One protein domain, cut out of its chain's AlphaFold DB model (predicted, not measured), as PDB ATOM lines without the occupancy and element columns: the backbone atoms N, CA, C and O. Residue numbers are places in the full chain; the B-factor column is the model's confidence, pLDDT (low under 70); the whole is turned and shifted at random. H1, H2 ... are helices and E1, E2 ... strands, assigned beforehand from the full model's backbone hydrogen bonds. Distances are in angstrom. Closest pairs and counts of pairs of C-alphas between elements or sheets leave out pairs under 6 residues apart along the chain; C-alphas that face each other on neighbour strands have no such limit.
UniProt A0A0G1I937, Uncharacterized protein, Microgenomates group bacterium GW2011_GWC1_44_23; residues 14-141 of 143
ATOM      1  N   THR A  14     414.833 423.549 393.583       90.12
ATOM      2  CA  THR A  14     413.494 424.154 393.566       90.12
ATOM      3  C   THR A  14     412.595 423.456 394.583       90.12
ATOM      4  O   THR A  14     412.483 422.224 394.582       90.12
ATOM      5  N   THR A  15     411.935 424.249 395.426       93.69
ATOM      6  CA  THR A  15     410.941 423.769 396.387       93.69
ATOM      7  C   THR A  15     409.709 423.269 395.646       93.69
ATOM      8  O   THR A  15     409.188 423.942 394.755       93.69
ATOM      9  N   VAL A  16     409.224 422.095 396.031       91.94
ATOM     10  CA  VAL A  16     407.995 421.495 395.516       91.94
ATOM     11  C   VAL A  16     407.009 421.363 396.665       91.94
ATOM     12  O   VAL A  16     407.261 420.628 397.617       91.94
ATOM     13  N   GLU A  17     405.876 422.046 396.569       94.31
ATOM     14  CA  GLU A  17     404.751 421.873 397.487       94.31
ATOM     15  C   GLU A  17     403.687 420.992 396.837       94.31
ATOM     16  O   GLU A  17     403.187 421.308 395.757       94.31
ATOM     17  N   CYS A  18     403.306 419.904 397.501       91.38
ATOM     18  CA  CYS A  18     402.228 419.033 397.051       91.38
ATOM     19  C   CYS A  18     400.954 419.335 397.834       91.38
ATOM     20  O   CYS A  18     400.912 419.170 399.051       91.38
ATOM     21  N   TRP A  19     399.914 419.760 397.127       92.50
ATOM     22  CA  TRP A  19     398.633 420.165 397.692       92.50
ATOM     23  C   TRP A  19     397.517 419.226 397.246       92.50
ATOM     24  O   TRP A  19     397.458 418.822 396.085       92.50
ATOM     25  N   PHE A  20     396.582 418.942 398.145       90.06
ATOM     26  CA  PHE A  20     395.263 418.439 397.780       90.06
ATOM     27  C   PHE A  20     394.348 419.624 397.511       90.06
ATOM     28  O   PHE A  20     394.259 420.518 398.351       90.06
ATOM     29  N   LEU A  21     393.681 419.634 396.359       90.62
ATOM     30  CA  LEU A  21     392.593 420.561 396.055       90.62
ATOM     31  C   LEU A  21     391.340 419.737 395.789       90.62
ATOM     32  O   LEU A  21     391.293 418.967 394.833       90.62
ATOM     33  N   GLU A  22     390.342 419.882 396.647       89.00
ATOM     34  CA  GLU A  22     389.206 418.967 396.677       89.00
ATOM     35  C   GLU A  22     387.898 419.741 396.613       89.00
ATOM     36  O   GLU A  22     387.706 420.747 397.300       89.00
ATOM     37  N   SER A  23     386.979 419.262 395.785       85.06
ATOM     38  CA  SER A  23     385.618 419.775 395.730       85.06
ATOM     39  C   SER A  23     384.661 418.637 395.427       85.06
ATOM     40  O   SER A  23     384.787 417.917 394.433       85.06
ATOM     41  N   TYR A  24     383.677 418.497 396.302       75.75
ATOM     42  CA  TYR A  24     382.558 417.595 396.112       75.75
ATOM     43  C   TYR A  24     381.349 418.474 395.803       75.75
ATOM     44  O   TYR A  24     381.156 419.485 396.464       75.75
ATOM     45  N   SER A  25     380.542 418.173 394.792       74.88
ATOM     46  CA  SER A  25     379.337 418.968 394.484       74.88
ATOM     47  C   SER A  25     378.101 418.432 395.225       74.88
ATOM     48  O   SER A  25     377.109 418.072 394.599       74.88
ATOM     49  N   ILE A  26     378.178 418.310 396.557       71.56
ATOM     50  CA  ILE A  26     377.169 417.615 397.383       71.56
ATOM     51  C   ILE A  26     376.374 418.590 398.275       71.56
ATOM     52  O   ILE A  26     375.150 418.479 398.393       71.56
ATOM     53  N   THR A  27     377.047 419.559 398.894       73.56
ATOM     54  CA  THR A  27     376.511 420.531 399.857       73.56
ATOM     55  C   THR A  27     377.022 421.949 399.566       73.56
ATOM     56  O   THR A  27     377.952 422.159 398.791       73.56
ATOM     57  N   GLU A  28     376.433 422.962 400.202       79.50
ATOM     58  CA  GLU A  28     376.950 424.336 400.109       79.50
ATOM     59  C   GLU A  28     378.341 424.465 400.753       79.50
ATOM     60  O   GLU A  28     379.210 425.175 400.249       79.50
ATOM     61  N   GLU A  29     378.594 423.735 401.842       76.38
ATOM     62  CA  GLU A  29     379.926 423.665 402.449       76.38
ATOM     63  C   GLU A  29     380.927 422.963 401.520       76.38
ATOM     64  O   GLU A  29     382.076 423.391 401.422       76.38
ATOM     65  N   SER A  30     380.499 421.933 400.787       75.25
ATOM     66  CA  SER A  30     381.349 421.221 399.833       75.25
ATOM     67  C   SER A  30     381.677 422.068 398.600       75.25
ATOM     68  O   SER A  30     382.774 421.951 398.049       75.25
ATOM     69  N   ALA A  31     380.775 422.978 398.215       75.06
ATOM     70  CA  ALA A  31     381.009 423.970 397.167       75.06
ATOM     71  C   ALA A  31     382.115 424.974 397.538       75.06
ATOM     72  O   ALA A  31     382.771 425.514 396.649       75.06
ATOM     73  N   LYS A  32     382.380 425.188 398.838       84.06
ATOM     74  CA  LYS A  32     383.533 425.987 399.296       84.06
ATOM     75  C   LYS A  32     384.865 425.264 399.059       84.06
ATOM     76  O   LYS A  32     385.897 425.920 398.978       84.06
ATOM     77  N   GLY A  33     384.843 423.936 398.917       89.69
ATOM     78  CA  GLY A  33     386.013 423.105 398.643       89.69
ATOM     79  C   GLY A  33     387.016 423.035 399.795       89.69
ATOM     80  O   GLY A  33     386.765 423.496 400.915       89.69
ATOM     81  N   ASN A  34     388.170 422.440 399.507       93.19
ATOM     82  CA  ASN A  34     389.288 422.283 400.422       93.19
ATOM     83  C   ASN A  34     390.628 422.433 399.712       93.19
ATOM     84  O   ASN A  34     390.794 421.941 398.597       93.19
ATOM     85  N   ARG A  35     391.594 423.051 400.395       93.75
ATOM     86  CA  ARG A  35     393.002 422.944 400.034       93.75
ATOM     87  C   ARG A  35     393.883 422.638 401.240       93.75
ATOM     88  O   ARG A  35     393.855 423.348 402.238       93.75
ATOM     89  N   THR A  36     394.694 421.594 401.128       95.38
ATOM     90  CA  THR A  36     395.558 421.112 402.216       95.38
ATOM     91  C   THR A  36     396.946 420.838 401.667       95.38
ATOM     92  O   THR A  36     397.082 420.138 400.664       95.38
ATOM     93  N   LEU A  37     397.975 421.390 402.309       94.75
ATOM     94  CA  LEU A  37     399.358 421.042 402.001       94.75
ATOM     95  C   LEU A  37     399.619 419.632 402.532       94.75
ATOM     96  O   LEU A  37     399.530 419.411 403.735       94.75
ATOM     97  N   ALA A  38     399.922 418.697 401.637       90.50
ATOM     98  CA  ALA A  38     400.215 417.313 401.991       90.50
ATOM     99  C   ALA A  38     401.672 417.158 402.435       90.50
ATOM    100  O   ALA A  38     401.966 416.563 403.463       90.50
ATOM    101  N   TYR A  39     402.603 417.693 401.644       91.94
ATOM    102  CA  TYR A  39     404.022 417.695 401.982       91.94
ATOM    103  C   TYR A  39     404.795 418.697 401.128       91.94
ATOM    104  O   TYR A  39     404.353 419.113 400.053       91.94
ATOM    105  N   THR A  40     405.996 419.017 401.596       94.62
ATOM    106  CA  THR A  40     406.977 419.826 400.875       94.62
ATOM    107  C   THR A  40     408.241 419.004 400.660       94.62
ATOM    108  O   THR A  40     408.686 418.288 401.553       94.62
ATOM    109  N   THR A  41     408.821 419.089 399.468       94.50
ATOM    110  CA  THR A  41     410.067 418.409 399.099       94.50
ATOM    111  C   THR A  41     410.873 419.277 398.129       94.50
ATOM    112  O   THR A  41     410.529 420.432 397.876       94.50
ATOM    113  N   THR A  42     411.953 418.737 397.578       92.50
ATOM    114  CA  THR A  42     412.741 419.369 396.520       92.50
ATOM    115  C   THR A  42     412.498 418.686 395.182       92.50
ATOM    116  O   THR A  42     412.153 417.504 395.105       92.50
ATOM    117  N   TRP A  43     412.746 419.404 394.088       88.75
ATOM    118  CA  TRP A  43     412.639 418.837 392.745       88.75
ATOM    119  C   TRP A  43     413.541 417.613 392.535       88.75
ATOM    120  O   TRP A  43     413.210 416.691 391.784       88.75
ATOM    121  N   LYS A  44     414.697 417.573 393.204       88.75
ATOM    122  CA  LYS A  44     415.594 416.415 393.187       88.75
ATOM    123  C   LYS A  44     414.896 415.153 393.700       88.75
ATOM    124  O   LYS A  44     415.004 414.118 393.041       88.75
ATOM    125  N   GLU A  45     414.187 415.265 394.815       90.06
ATOM    126  CA  GLU A  45     413.571 414.163 395.563       90.06
ATOM    127  C   GLU A  45     412.163 413.801 395.071       90.06
ATOM    128  O   GLU A  45     411.698 412.684 395.292       90.06
ATOM    129  N   TYR A  46     411.499 414.710 394.355       86.31
ATOM    130  CA  TYR A  46     410.157 414.485 393.834       86.31
ATOM    131  C   TYR A  46     410.106 413.324 392.825       86.31
ATOM    132  O   TYR A  46     410.801 413.335 391.809       86.31
ATOM    133  N   GLN A  47     409.270 412.316 393.078       80.38
ATOM    134  CA  GLN A  47     409.288 411.060 392.314       80.38
ATOM    135  C   GLN A  47     408.551 411.143 390.963       80.38
ATOM    136  O   GLN A  47     408.937 410.471 390.007       80.38
ATOM    137  N   TYR A  48     407.535 412.002 390.835       75.94
ATOM    138  CA  TYR A  48     406.617 412.011 389.686       75.94
ATOM    139  C   TYR A  48     406.964 413.084 388.644       75.94
ATOM    140  O   TYR A  48     406.169 413.966 388.321       75.94
ATOM    141  N   LYS A  49     408.180 413.016 388.091       72.81
ATOM    142  CA  LYS A  49     408.700 414.037 387.156       72.81
ATOM    143  C   LYS A  49     408.143 413.937 385.731       72.81
ATOM    144  O   LYS A  49     408.294 414.876 384.955       72.81
ATOM    145  N   SER A  50     407.521 412.813 385.376       62.72
ATOM    146  CA  SER A  50     407.011 412.519 384.027       62.72
ATOM    147  C   SER A  50     405.737 413.280 383.651       62.72
ATOM    148  O   SER A  50     405.391 413.327 382.476       62.72
ATOM    149  N   LEU A  51     405.049 413.880 384.625       58.22
ATOM    150  CA  LEU A  51     403.770 414.569 384.424       58.22
ATOM    151  C   LEU A  51     403.930 416.058 384.071       58.22
ATOM    152  O   LEU A  51     402.939 416.762 383.886       58.22
ATOM    153  N   ILE A  52     405.164 416.565 383.982       60.47
ATOM    154  CA  ILE A  52     405.398 418.002 383.828       60.47
ATOM    155  C   ILE A  52     405.393 418.403 382.358       60.47
ATOM    156  O   ILE A  52     406.230 417.962 381.575       60.47
ATOM    157  N   HIS A  53     404.511 419.340 382.018       53.53
ATOM    158  CA  HIS A  53     404.545 420.085 380.765       53.53
ATOM    159  C   HIS A  53     404.974 421.534 381.061       53.53
ATOM    160  O   HIS A  53     404.117 422.402 381.238       53.53
ATOM    161  N   PRO A  54     406.275 421.861 381.177       57.03
ATOM    162  CA  PRO A  54     406.647 423.191 381.616       57.03
ATOM    163  C   PRO A  54     406.647 424.136 380.413       57.03
ATOM    164  O   PRO A  54     407.241 423.839 379.382       57.03
ATOM    165  N   LYS A  55     405.985 425.287 380.546       57.59
ATOM    166  CA  LYS A  55     406.305 426.507 379.779       57.59
ATOM    167  C   LYS A  55     407.197 427.468 380.591       57.59
ATOM    168  O   LYS A  55     407.711 428.432 380.032       57.59
ATOM    169  N   ASN A  56     407.418 427.176 381.879       63.38
ATOM    170  CA  ASN A  56     408.097 428.046 382.845       63.38
ATOM    171  C   ASN A  56     409.423 427.435 383.335       63.38
ATOM    172  O   ASN A  56     409.540 426.218 383.477       63.38
ATOM    173  N   LYS A  57     410.419 428.291 383.609       69.12
ATOM    174  CA  LYS A  57     411.667 427.930 384.306       69.12
ATOM    175  C   LYS A  57     411.481 428.180 385.805       69.12
ATOM    176  O   LYS A  57     410.976 429.238 386.158       69.12
ATOM    177  N   PHE A  58     411.914 427.243 386.645       78.62
ATOM    178  CA  PHE A  58     411.872 427.356 388.107       78.62
ATOM    179  C   PHE A  58     413.286 427.217 388.679       78.62
ATOM    180  O   PHE A  58     414.037 426.333 388.256       78.62
ATOM    181  N   GLY A  59     413.640 428.094 389.618       75.62
ATOM    182  CA  GLY A  59     414.905 428.099 390.349       75.62
ATOM    183  C   GLY A  59     414.738 427.858 391.858       75.62
ATOM    184  O   GLY A  59     413.627 427.617 392.327       75.62
ATOM    185  N   PRO A  60     415.825 427.946 392.648       78.69
ATOM    186  CA  PRO A  60     415.811 427.687 394.097       78.69
ATOM    187  C   PRO A  60     414.982 428.680 394.925       78.69
ATOM    188  O   PRO A  60     414.687 428.423 396.086       78.69
ATOM    189  N   LYS A  61     414.659 429.846 394.354       84.19
ATOM    190  CA  LYS A  61     413.818 430.869 394.994       84.19
ATOM    191  C   LYS A  61     412.340 430.725 394.638       84.19
ATOM    192  O   LYS A  61     411.513 431.398 395.242       84.19
ATOM    193  N   ASP A  62     412.033 429.877 393.662       84.44
ATOM    194  CA  ASP A  62     410.677 429.650 393.195       84.44
ATOM    195  C   ASP A  62     410.112 428.400 393.869       84.44
ATOM    196  O   ASP A  62     410.829 427.428 394.121       84.44
ATOM    197  N   THR A  63     408.804 428.411 394.112       87.62
ATOM    198  CA  THR A  63     408.071 427.233 394.575       87.62
ATOM    199  C   THR A  63     407.187 426.720 393.450       87.62
ATOM    200  O   THR A  63     406.316 427.434 392.938       87.62
ATOM    201  N   LEU A  64     407.411 425.462 393.080       88.31
ATOM    202  CA  LEU A  64     406.527 424.695 392.217       88.31
ATOM    203  C   LEU A  64     405.415 424.092 393.075       88.31
ATOM    204  O   LEU A  64     405.686 423.380 394.039       88.31
ATOM    205  N   VAL A  65     404.164 424.342 392.709       86.94
ATOM    206  CA  VAL A  65     403.008 423.710 393.341       86.94
ATOM    207  C   VAL A  65     402.533 422.558 392.467       86.94
ATOM    208  O   VAL A  65     402.249 422.750 391.284       86.94
ATOM    209  N   VAL A  66     402.419 421.372 393.057       85.25
ATOM    210  CA  VAL A  66     401.768 420.211 392.451       85.25
ATOM    211  C   VAL A  66     400.435 419.994 393.138       85.25
ATOM    212  O   VAL A  66     400.374 419.903 394.359       85.25
ATOM    213  N   ILE A  67     399.366 419.895 392.357       81.19
ATOM    214  CA  ILE A  67     398.018 419.704 392.882       81.19
ATOM    215  C   ILE A  67     397.546 418.299 392.545       81.19
ATOM    216  O   ILE A  67     397.472 417.958 391.368       81.19
ATOM    217  N   GLY A  68     397.189 417.523 393.567       78.50
ATOM    218  CA  GLY A  68     396.268 416.399 393.435       78.50
ATOM    219  C   GLY A  68     394.845 416.940 393.483       78.50
ATOM    220  O   GLY A  68     394.364 417.351 394.542       78.50
ATOM    221  N   LEU A  69     394.205 417.023 392.323       71.69
ATOM    222  CA  LEU A  69     392.904 417.649 392.145       71.69
ATOM    223  C   LEU A  69     391.831 416.566 392.233       71.69
ATOM    224  O   LEU A  69     391.689 415.788 391.300       71.69
ATOM    225  N   ASN A  70     391.099 416.505 393.345       70.06
ATOM    226  CA  ASN A  70     389.962 415.599 393.506       70.06
ATOM    227  C   ASN A  70     388.667 416.384 393.314       70.06
ATOM    228  O   ASN A  70     388.108 416.945 394.258       70.06
ATOM    229  N   VAL A  71     388.180 416.417 392.079       65.06
ATOM    230  CA  VAL A  71     386.860 416.969 391.760       65.06
ATOM    231  C   VAL A  71     385.946 415.806 391.435       65.06
ATOM    232  O   VAL A  71     386.267 415.010 390.564       65.06
ATOM    233  N   ASN A  72     384.821 415.683 392.141       60.94
ATOM    234  CA  ASN A  72     383.811 414.649 391.870       60.94
ATOM    235  C   ASN A  72     384.395 413.226 391.696       60.94
ATOM    236  O   ASN A  72     383.946 412.472 390.838       60.94
ATOM    237  N   LEU A  73     385.381 412.862 392.529       59.72
ATOM    238  CA  LEU A  73     386.060 411.553 392.546       59.72
ATOM    239  C   LEU A  73     386.985 411.251 391.351       59.72
ATOM    240  O   LEU A  73     387.513 410.145 391.267       59.72
ATOM    241  N   THR A  74     387.236 412.213 390.461       58.34
ATOM    242  CA  THR A  74     388.327 412.123 389.479       58.34
ATOM    243  C   THR A  74     389.572 412.812 390.020       58.34
ATOM    244  O   THR A  74     389.463 413.916 390.556       58.34
ATOM    245  N   SER A  75     390.730 412.162 389.874       65.38
ATOM    246  CA  SER A  75     392.028 412.693 390.295       65.38
ATOM    247  C   SER A  75     392.829 413.168 389.085       65.38
ATOM    248  O   SER A  75     393.269 412.344 388.286       65.38
ATOM    249  N   ASP A  76     393.058 414.476 388.993       70.56
ATOM    250  CA  ASP A  76     393.954 415.078 388.001       70.56
ATOM    251  C   ASP A  76     395.174 415.702 388.680       70.56
ATOM    252  O   ASP A  76     395.072 416.295 389.754       70.56
ATOM    253  N   TYR A  77     396.335 415.612 388.031       73.88
ATOM    254  CA  TYR A  77     397.566 416.235 388.515       73.88
ATOM    255  C   TYR A  77     397.923 417.446 387.667       73.88
ATOM    256  O   TYR A  77     398.062 417.345 386.450       73.88
ATOM    257  N   ASN A  78     398.103 418.595 388.317       77.19
ATOM    258  CA  ASN A  78     398.466 419.841 387.648       77.19
ATOM    259  C   ASN A  78     399.639 420.533 388.347       77.19
ATOM    260  O   ASN A  78     399.823 420.404 389.557       77.19
ATOM    261  N   PHE A  79     400.405 421.303 387.571       81.94
ATOM    262  CA  PHE A  79     401.588 422.034 388.025       81.94
ATOM    263  C   PHE A  79     401.360 423.540 387.897       81.94
ATOM    264  O   PHE A  79     400.941 424.015 386.841       81.94
ATOM    265  N   PHE A  80     401.676 424.292 388.947       82.19
ATOM    266  CA  PHE A  80     401.493 425.742 389.012       82.19
ATOM    267  C   PHE A  80     402.710 426.432 389.619       82.19
ATOM    268  O   PHE A  80     403.470 425.836 390.384       82.19
ATOM    269  N   THR A  81     402.875 427.720 389.321       85.56
ATOM    270  CA  THR A  81     403.645 428.587 390.218       85.56
ATOM    271  C   THR A  81     402.860 428.775 391.518       85.56
ATOM    272  O   THR A  81     401.629 428.671 391.530       85.56
ATOM    273  N   LYS A  82     403.550 429.069 392.625       87.62
ATOM    274  CA  LYS A  82     402.877 429.397 393.892       87.62
ATOM    275  C   LYS A  82     401.895 430.562 393.736       87.62
ATOM    276  O   LYS A  82     400.774 430.471 394.220       87.62
ATOM    277  N   GLU A  83     402.285 431.606 393.009       87.69
ATOM    278  CA  GLU A  83     401.425 432.759 392.728       87.69
ATOM    279  C   GLU A  83     400.160 432.363 391.951       87.69
ATOM    280  O   GLU A  83     399.052 432.704 392.366       87.69
ATOM    281  N   ASP A  84     400.295 431.594 390.864       85.75
ATOM    282  CA  ASP A  84     399.145 431.124 390.081       85.75
ATOM    283  C   ASP A  84     398.197 430.270 390.924       85.75
ATOM    284  O   ASP A  84     396.975 430.401 390.812       85.75
ATOM    285  N   PHE A  85     398.749 429.392 391.764       88.25
ATOM    286  CA  PHE A  85     397.963 428.557 392.663       88.25
ATOM    287  C   PHE A  85     397.172 429.397 393.666       88.25
ATOM    288  O   PHE A  85     395.955 429.233 393.765       88.25
ATOM    289  N   GLU A  86     397.833 430.316 394.375       89.75
ATOM    290  CA  GLU A  86     397.167 431.180 395.351       89.75
ATOM    291  C   GLU A  86     396.103 432.056 394.680       89.75
ATOM    292  O   GLU A  86     394.992 432.161 395.189       89.75
ATOM    293  N   ASN A  87     396.379 432.603 393.492       88.94
ATOM    294  CA  ASN A  87     395.413 433.411 392.749       88.94
ATOM    295  C   ASN A  87     394.173 432.609 392.324       88.94
ATOM    296  O   ASN A  87     393.046 433.101 392.444       88.94
ATOM    297  N   ARG A  88     394.359 431.376 391.837       86.50
ATOM    298  CA  ARG A  88     393.261 430.505 391.381       86.50
ATOM    299  C   ARG A  88     392.447 429.936 392.538       86.50
ATOM    300  O   ARG A  88     391.229 429.830 392.427       86.50
ATOM    301  N   ALA A  89     393.103 429.580 393.638       88.31
ATOM    302  CA  ALA A  89     392.486 428.903 394.773       88.31
ATOM    303  C   ALA A  89     392.194 429.836 395.964       88.31
ATOM    304  O   ALA A  89     391.827 429.354 397.032       88.31
ATOM    305  N   LYS A  90     392.307 431.163 395.792       88.69
ATOM    306  CA  LYS A  90     392.175 432.170 396.866       88.69
ATOM    307  C   LYS A  90     390.912 432.047 397.724       88.69
ATOM    308  O   LYS A  90     390.943 432.358 398.908       88.69
ATOM    309  N   ASN A  91     389.806 431.611 397.122       88.81
ATOM    310  CA  ASN A  91     388.506 431.505 397.789       88.81
ATOM    311  C   ASN A  91     388.262 430.118 398.400       88.81
ATOM    312  O   ASN A  91     387.232 429.908 399.036       88.81
ATOM    313  N   VAL A  92     389.177 429.169 398.190       91.56
ATOM    314  CA  VAL A  92     389.073 427.816 398.729       91.56
ATOM    315  C   VAL A  92     389.732 427.802 400.114       91.56
ATOM    316  O   VAL A  92     390.904 428.185 400.229       91.56
ATOM    317  N   PRO A  93     389.023 427.380 401.176       93.19
ATOM    318  CA  PRO A  93     389.575 427.345 402.523       93.19
ATOM    319  C   PRO A  93     390.806 426.443 402.611       93.19
ATOM    320  O   PRO A  93     390.795 425.317 402.105       93.19
ATOM    321  N   ILE A  94     391.844 426.938 403.287       94.88
ATOM    322  CA  ILE A  94     392.982 426.115 403.688       94.88
ATOM    323  C   ILE A  94     392.595 425.343 404.945       94.88
ATOM    324  O   ILE A  94     392.059 425.938 405.878       94.88
ATOM    325  N   ARG A  95     392.880 424.041 404.964       94.81
ATOM    326  CA  ARG A  95     392.717 423.175 406.137       94.81
ATOM    327  C   ARG A  95     393.979 422.365 406.381       94.81
ATOM    328  O   ARG A  95     394.638 421.963 405.419       94.81
ATOM    329  N   ASN A  96     394.285 422.092 407.643       95.00
ATOM    330  CA  ASN A  96     395.259 421.066 408.016       95.00
ATOM    331  C   ASN A  96     394.688 419.646 407.786       95.00
ATOM    332  O   ASN A  96     393.548 419.490 407.345       95.00
ATOM    333  N   GLU A  97     395.481 418.602 408.038       90.94
ATOM    334  CA  GLU A  97     395.063 417.215 407.784       90.94
ATOM    335  C   GLU A  97     393.869 416.766 408.640       90.94
ATOM    336  O   GLU A  97     392.959 416.120 408.119       90.94
ATOM    337  N   GLU A  98     393.831 417.143 409.921       94.00
ATOM    338  CA  GLU A  98     392.734 416.802 410.836       94.00
ATOM    339  C   GLU A  98     391.432 417.505 410.423       94.00
ATOM    340  O   GLU A  98     390.373 416.887 410.313       94.00
ATOM    341  N   GLU A  99     391.516 418.799 410.112       94.44
ATOM    342  CA  GLU A  99     390.401 419.606 409.614       94.44
ATOM    343  C   GLU A  99     389.889 419.099 408.265       94.44
ATOM    344  O   GLU A  99     388.680 419.115 408.014       94.44
ATOM    345  N   ARG A 100     390.798 418.646 407.392       92.44
ATOM    346  CA  ARG A 100     390.460 418.008 406.120       92.44
ATOM    347  C   ARG A 100     389.698 416.711 406.354       92.44
ATOM    348  O   ARG A 100     388.657 416.535 405.730       92.44
ATOM    349  N   ALA A 101     390.181 415.834 407.233       90.56
ATOM    350  CA  ALA A 101     389.510 414.574 407.546       90.56
ATOM    351  C   ALA A 101     388.095 414.828 408.083       90.56
ATOM    352  O   ALA A 101     387.124 414.347 407.508       90.56
ATOM    353  N   ALA A 102     387.966 415.709 409.077       91.62
ATOM    354  CA  ALA A 102     386.670 416.079 409.636       91.62
ATOM    355  C   ALA A 102     385.736 416.722 408.595       91.62
ATOM    356  O   ALA A 102     384.521 416.534 408.640       91.62
ATOM    357  N   TRP A 103     386.273 417.521 407.668       90.75
ATOM    358  CA  TRP A 103     385.488 418.079 406.569       90.75
ATOM    359  C   TRP A 103     385.008 416.986 405.610       90.75
ATOM    360  O   TRP A 103     383.823 416.971 405.288       90.75
ATOM    361  N   ILE A 104     385.881 416.057 405.207       87.56
ATOM    362  CA  ILE A 104     385.517 414.914 404.358       87.56
ATOM    363  C   ILE A 104     384.415 414.087 405.022       87.56
ATOM    364  O   ILE A 104     383.415 413.804 404.364       87.56
ATOM    365  N   ASP A 105     384.545 413.770 406.311       88.25
ATOM    366  CA  ASP A 105     383.544 412.996 407.052       88.25
ATOM    367  C   ASP A 105     382.171 413.675 407.007       88.25
ATOM    368  O   ASP A 105     381.190 413.057 406.586       88.25
ATOM    369  N   ARG A 106     382.109 414.986 407.286       86.06
ATOM    370  CA  ARG A 106     380.864 415.763 407.152       86.06
ATOM    371  C   ARG A 106     380.293 415.716 405.737       86.06
ATOM    372  O   ARG A 106     379.078 415.699 405.563       86.06
ATOM    373  N   MET A 107     381.138 415.727 404.703       84.25
ATOM    374  CA  MET A 107     380.653 415.647 403.321       84.25
ATOM    375  C   MET A 107     380.064 414.264 403.027       84.25
ATOM    376  O   MET A 107     378.997 414.171 402.415       84.25
ATOM    377  N   LEU A 108     380.713 413.197 403.498       81.19
ATOM    378  CA  LEU A 108     380.259 411.819 403.313       81.19
ATOM    379  C   LEU A 108     378.958 411.526 404.071       81.19
ATOM    380  O   LEU A 108     378.088 410.850 403.527       81.19
ATOM    381  N   GLU A 109     378.766 412.097 405.262       84.06
ATOM    382  CA  GLU A 109     377.519 411.988 406.037       84.06
ATOM    383  C   GLU A 109     376.288 412.514 405.283       84.06
ATOM    384  O   GLU A 109     375.164 412.074 405.529       84.06
ATOM    385  N   THR A 110     376.473 413.426 404.326       77.88
ATOM    386  CA  THR A 110     375.361 413.958 403.523       77.88
ATOM    387  C   THR A 110     374.991 413.097 402.317       77.88
ATOM    388  O   THR A 110     373.907 413.265 401.755       77.88
ATOM    389  N   LEU A 111     375.832 412.137 401.921       77.19
ATOM    390  CA  LEU A 111     375.566 411.278 400.763       77.19
ATOM    391  C   LEU A 111     374.321 410.384 400.921       77.19
ATOM    392  O   LEU A 111     373.538 410.320 399.969       77.19
ATOM    393  N   PRO A 112     374.069 409.727 402.074       78.81
ATOM    394  CA  PRO A 112     372.881 408.893 402.251       78.81
ATOM    395  C   PRO A 112     371.566 409.657 402.054       78.81
ATOM    396  O   PRO A 112     370.680 409.176 401.351       78.81
ATOM    397  N   SER A 113     371.451 410.873 402.600       74.62
ATOM    398  CA  SER A 113     370.224 411.679 402.479       74.62
ATOM    399  C   SER A 113     369.992 412.177 401.048       74.62
ATOM    400  O   SER A 113     368.852 412.245 400.577       74.62
ATOM    401  N   LYS A 114     371.069 412.477 400.312       76.12
ATOM    402  CA  LYS A 114     371.001 412.808 398.882       76.12
ATOM    403  C   LYS A 114     370.583 411.610 398.038       76.12
ATOM    404  O   LYS A 114     369.752 411.782 397.149       76.12
ATOM    405  N   LYS A 115     371.098 410.414 398.342       80.88
ATOM    406  CA  LYS A 115     370.678 409.168 397.688       80.88
ATOM    407  C   LYS A 115     369.187 408.909 397.901       80.88
ATOM    408  O   LYS A 115     368.467 408.727 396.931       80.88
ATOM    409  N   GLU A 116     368.706 409.000 399.140       81.50
ATOM    410  CA  GLU A 116     367.281 408.814 399.444       81.50
ATOM    411  C   GLU A 116     366.392 409.836 398.710       81.50
ATOM    412  O   GLU A 116     365.332 409.501 398.181       81.50
ATOM    413  N   SER A 117     366.833 411.096 398.644       84.19
ATOM    414  CA  SER A 117     366.122 412.146 397.905       84.19
ATOM    415  C   SER A 117     366.060 411.854 396.404       84.19
ATOM    416  O   SER A 117     365.034 412.107 395.773       84.19
ATOM    417  N   LEU A 118     367.141 411.312 395.835       84.31
ATOM    418  CA  LEU A 118     367.195 410.899 394.436       84.31
ATOM    419  C   LEU A 118     366.252 409.720 394.170       84.31
ATOM    420  O   LEU A 118     365.465 409.792 393.231       84.31
ATOM    421  N   ASP A 119     366.267 408.698 395.026       87.62
ATOM    422  CA  ASP A 119     365.390 407.529 394.903       87.62
ATOM    423  C   ASP A 119     363.907 407.950 394.940       87.62
ATOM    424  O   ASP A 119     363.117 407.542 394.089       87.62
ATOM    425  N   LYS A 120     363.532 408.876 395.837       90.69
ATOM    426  CA  LYS A 120     362.178 409.464 395.887       90.69
ATOM    427  C   LYS A 120     361.789 410.186 394.594       90.69
ATOM    428  O   LYS A 120     360.639 410.094 394.159       90.69
ATOM    429  N   LEU A 121     362.717 410.931 393.990       90.12
ATOM    430  CA  LEU A 121     362.473 411.613 392.717       90.12
ATOM    431  C   LEU A 121     362.301 410.613 391.573       90.12
ATOM    432  O   LEU A 121     361.400 410.802 390.756       90.12
ATOM    433  N   ILE A 122     363.105 409.547 391.543       90.44
ATOM    434  CA  ILE A 122     362.984 408.459 390.564       90.44
ATOM    435  C   ILE A 122     361.599 407.816 390.668       90.44
ATOM    436  O   ILE A 122     360.871 407.810 389.677       90.44
ATOM    437  N   THR A 123     361.172 407.403 391.866       92.69
ATOM    438  CA  THR A 123     359.839 406.808 392.067       92.69
ATOM    439  C   THR A 123     358.714 407.751 391.631       92.69
ATOM    440  O   THR A 123     357.729 407.327 391.027       92.69
ATOM    441  N   LYS A 124     358.848 409.059 391.889       92.94
ATOM    442  CA  LYS A 124     357.858 410.048 391.440       92.94
ATOM    443  C   LYS A 124     357.805 410.162 389.915       92.94
ATOM    444  O   LYS A 124     356.718 410.277 389.357       92.94
ATOM    445  N   ILE A 125     358.958 410.156 389.245       93.00
ATOM    446  CA  ILE A 125     359.045 410.193 387.779       93.00
ATOM    447  C   ILE A 125     358.407 408.939 387.175       93.00
ATOM    448  O   ILE A 125     357.648 409.055 386.214       93.00
ATOM    449  N   GLU A 126     358.667 407.767 387.750       94.25
ATOM    450  CA  GLU A 126     358.067 406.501 387.317       94.25
ATOM    451  C   GLU A 126     356.541 406.531 387.455       94.25
ATOM    452  O   GLU A 126     355.838 406.269 386.481       94.25
ATOM    453  N   SER A 127     356.021 406.983 388.600       93.75
ATOM    454  CA  SER A 127     354.576 407.130 388.818       93.75
ATOM    455  C   SER A 127     353.920 408.122 387.845       93.75
ATOM    456  O   SER A 127     352.846 407.851 387.309       93.75
ATOM    457  N   LEU A 128     354.568 409.260 387.567       94.44
ATOM    458  CA  LEU A 128     354.074 410.225 386.577       94.44
ATOM    459  C   LEU A 128     354.067 409.639 385.162       94.44
ATOM    460  O   LEU A 128     353.143 409.905 384.394       94.44
ATOM    461  N   ARG A 129     355.083 408.845 384.813       93.88
ATOM    462  CA  ARG A 129     355.177 408.171 383.515       93.88
ATOM    463  C   ARG A 129     354.065 407.138 383.340       93.88
ATOM    464  O   ARG A 129     353.470 407.091 382.269       93.88
ATOM    465  N   GLU A 130     353.775 406.348 384.371       93.94
ATOM    466  CA  GLU A 130     352.654 405.401 384.364       93.94
ATOM    467  C   GLU A 130     351.316 406.127 384.209       93.94
ATOM    468  O   GLU A 130     350.548 405.800 383.309       93.94
ATOM    469  N   GLY A 131     351.072 407.173 385.008       93.94
ATOM    470  CA  GLY A 131     349.841 407.963 384.915       93.94
ATOM    471  C   GLY A 131     349.641 408.607 383.540       93.94
ATOM    472  O   GLY A 131     348.527 408.615 383.018       93.94
ATOM    473  N   LEU A 132     350.719 409.099 382.919       93.50
ATOM    474  CA  LEU A 132     350.675 409.626 381.555       93.50
ATOM    475  C   LEU A 132     350.353 408.532 380.529       93.50
ATOM    476  O   LEU A 132     349.578 408.788 379.613       93.50
ATOM    477  N   SER A 133     350.920 407.330 380.678       92.56
ATOM    478  CA  SER A 133     350.617 406.193 379.801       92.56
ATOM    479  C   SER A 133     349.133 405.836 379.856       92.56
ATOM    480  O   SER A 133     348.499 405.739 378.811       92.56
ATOM    481  N   THR A 134     348.562 405.734 381.061       92.88
ATOM    482  CA  THR A 134     347.132 405.450 381.249       92.88
ATOM    483  C   THR A 134     346.253 406.505 380.578       92.88
ATOM    484  O   THR A 134     345.328 406.161 379.853       92.88
ATOM    485  N   LEU A 135     346.574 407.792 380.751       92.56
ATOM    486  CA  LEU A 135     345.852 408.896 380.105       92.56
ATOM    487  C   LEU A 135     345.907 408.826 378.571       92.56
ATOM    488  O   LEU A 135     344.926 409.143 377.901       92.56
ATOM    489  N   VAL A 136     347.050 408.431 378.007       92.12
ATOM    490  CA  VAL A 136     347.211 408.252 376.556       92.12
ATOM    491  C   VAL A 136     346.379 407.071 376.053       92.12
ATOM    492  O   VAL A 136     345.720 407.196 375.022       92.12
ATOM    493  N   ASP A 137     346.366 405.955 376.782       91.69
ATOM    494  CA  ASP A 137     345.555 404.784 376.439       91.69
ATOM    495  C   ASP A 137     344.051 405.104 376.506       91.69
ATOM    496  O   ASP A 137     343.296 404.753 375.597       91.69
ATOM    497  N   GLU A 138     343.622 405.845 377.531       92.06
ATOM    498  CA  GLU A 138     342.250 406.346 377.657       92.06
ATOM    499  C   GLU A 138     341.871 407.254 376.479       92.06
ATOM    500  O   GLU A 138     340.815 407.063 375.875       92.06
ATOM    501  N   LEU A 139     342.738 408.193 376.088       89.81
ATOM    502  CA  LEU A 139     342.497 409.078 374.944       89.81
ATOM    503  C   LEU A 139     342.364 408.312 373.623       89.81
ATOM    504  O   LEU A 139     341.445 408.598 372.860       89.81
ATOM    505  N   HIS A 140     343.230 407.326 373.365       82.81
ATOM    506  CA  HIS A 140     343.125 406.487 372.165       82.81
ATOM    507  C   HIS A 140     341.863 405.618 372.150       82.81
ATOM    508  O   HIS A 140     341.376 405.271 371.080       82.81
ATOM    509  N   SER A 141     341.318 405.256 373.315       83.31
ATOM    510  CA  SER A 141     340.069 404.486 373.395       83.31
ATOM    511  C   SER A 141     338.809 405.313 373.093       83.31
ATOM    512  O   SER A 141     337.751 404.745 372.825       83.31
TER     513      SER A 141
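What this domain is: This is residues 14 to 141 of the 143 residues of an uncharacterized protein of Microgenomates group bacterium GW2011_GWC1_44_23 (UniProt A0A0G1I937). A small body, in which a strongly twisted four-stranded sheet curls round the short helix H2 and H3 lies over strands E2 and E1, has one long helical arm. Residues 115 to 141 of H4 stick out from it. The printed part has 128 residues, with four named strands and four named helices in the order E1 H1 E2 E3 E4 H2 H3 H4; the sheet, E2 E1 E3 E4, is mixed, and so is the class, helices and strands. The whole is extended, with a radius of gyration of the C-alphas of 22.8 A and spans of 81 by 33 by 25 A.

Where its parts are: E1, residues 15 to 23, begins at C-alpha 15 (410.941, 423.769, 396.387) and measures 25.6 A from first to last C-alpha. H1 is residues 28 to 31, E2 residues 34 to 42, 24.0 A, E3 residues 63 to 71, 23.7 A, and E4 residues 74 to 81, 22.5 A. H2 is residues 82 to 89, H3 residues 97 to 109, 18.4 A, and H4 residues 111 to 141, 45.3 A, ending at C-alpha 141 (340.069, 404.486, 373.395).

How they stand to each other: E1 and E2 are antiparallel, with N 18 and O 39 2.9 A apart; E1 and E3 are parallel, with N 19 and O 66 2.8 A apart; the hairpin E3 and E4 has N 67 and O 78 2.9 A apart. These pairs are within hydrogen-bond range. Three layers are formed, helices on both faces of the sheet: H3 on one, H2 on the other. The closest C-alphas of E3 and H2, Thr 63 and Lys 82, are 5.7 A apart. H3, at a height over the sheet of 10.6 A, runs slantwise to the strands, at 38 degrees to E2 on the local plane; its closest C-alpha pair with E2 is Glu 97 and Thr 36, 6.8 A. H1 only grazes the sheet, with residues 29 to 31. H3 and H4 meet only through their link. Every O i to N i+4 pair is within hydrogen-bond range in H2, H3 and H4; H1 is too short for one.

The domain as a whole: The C-alphas farthest apart, Pro 60 and Ser 141, are 81.9 A apart. The printed part has no cut. The link from E2 to E3, 20 residues, is long. Residues 50 to 57 and 71 to 75 have pLDDT under 70.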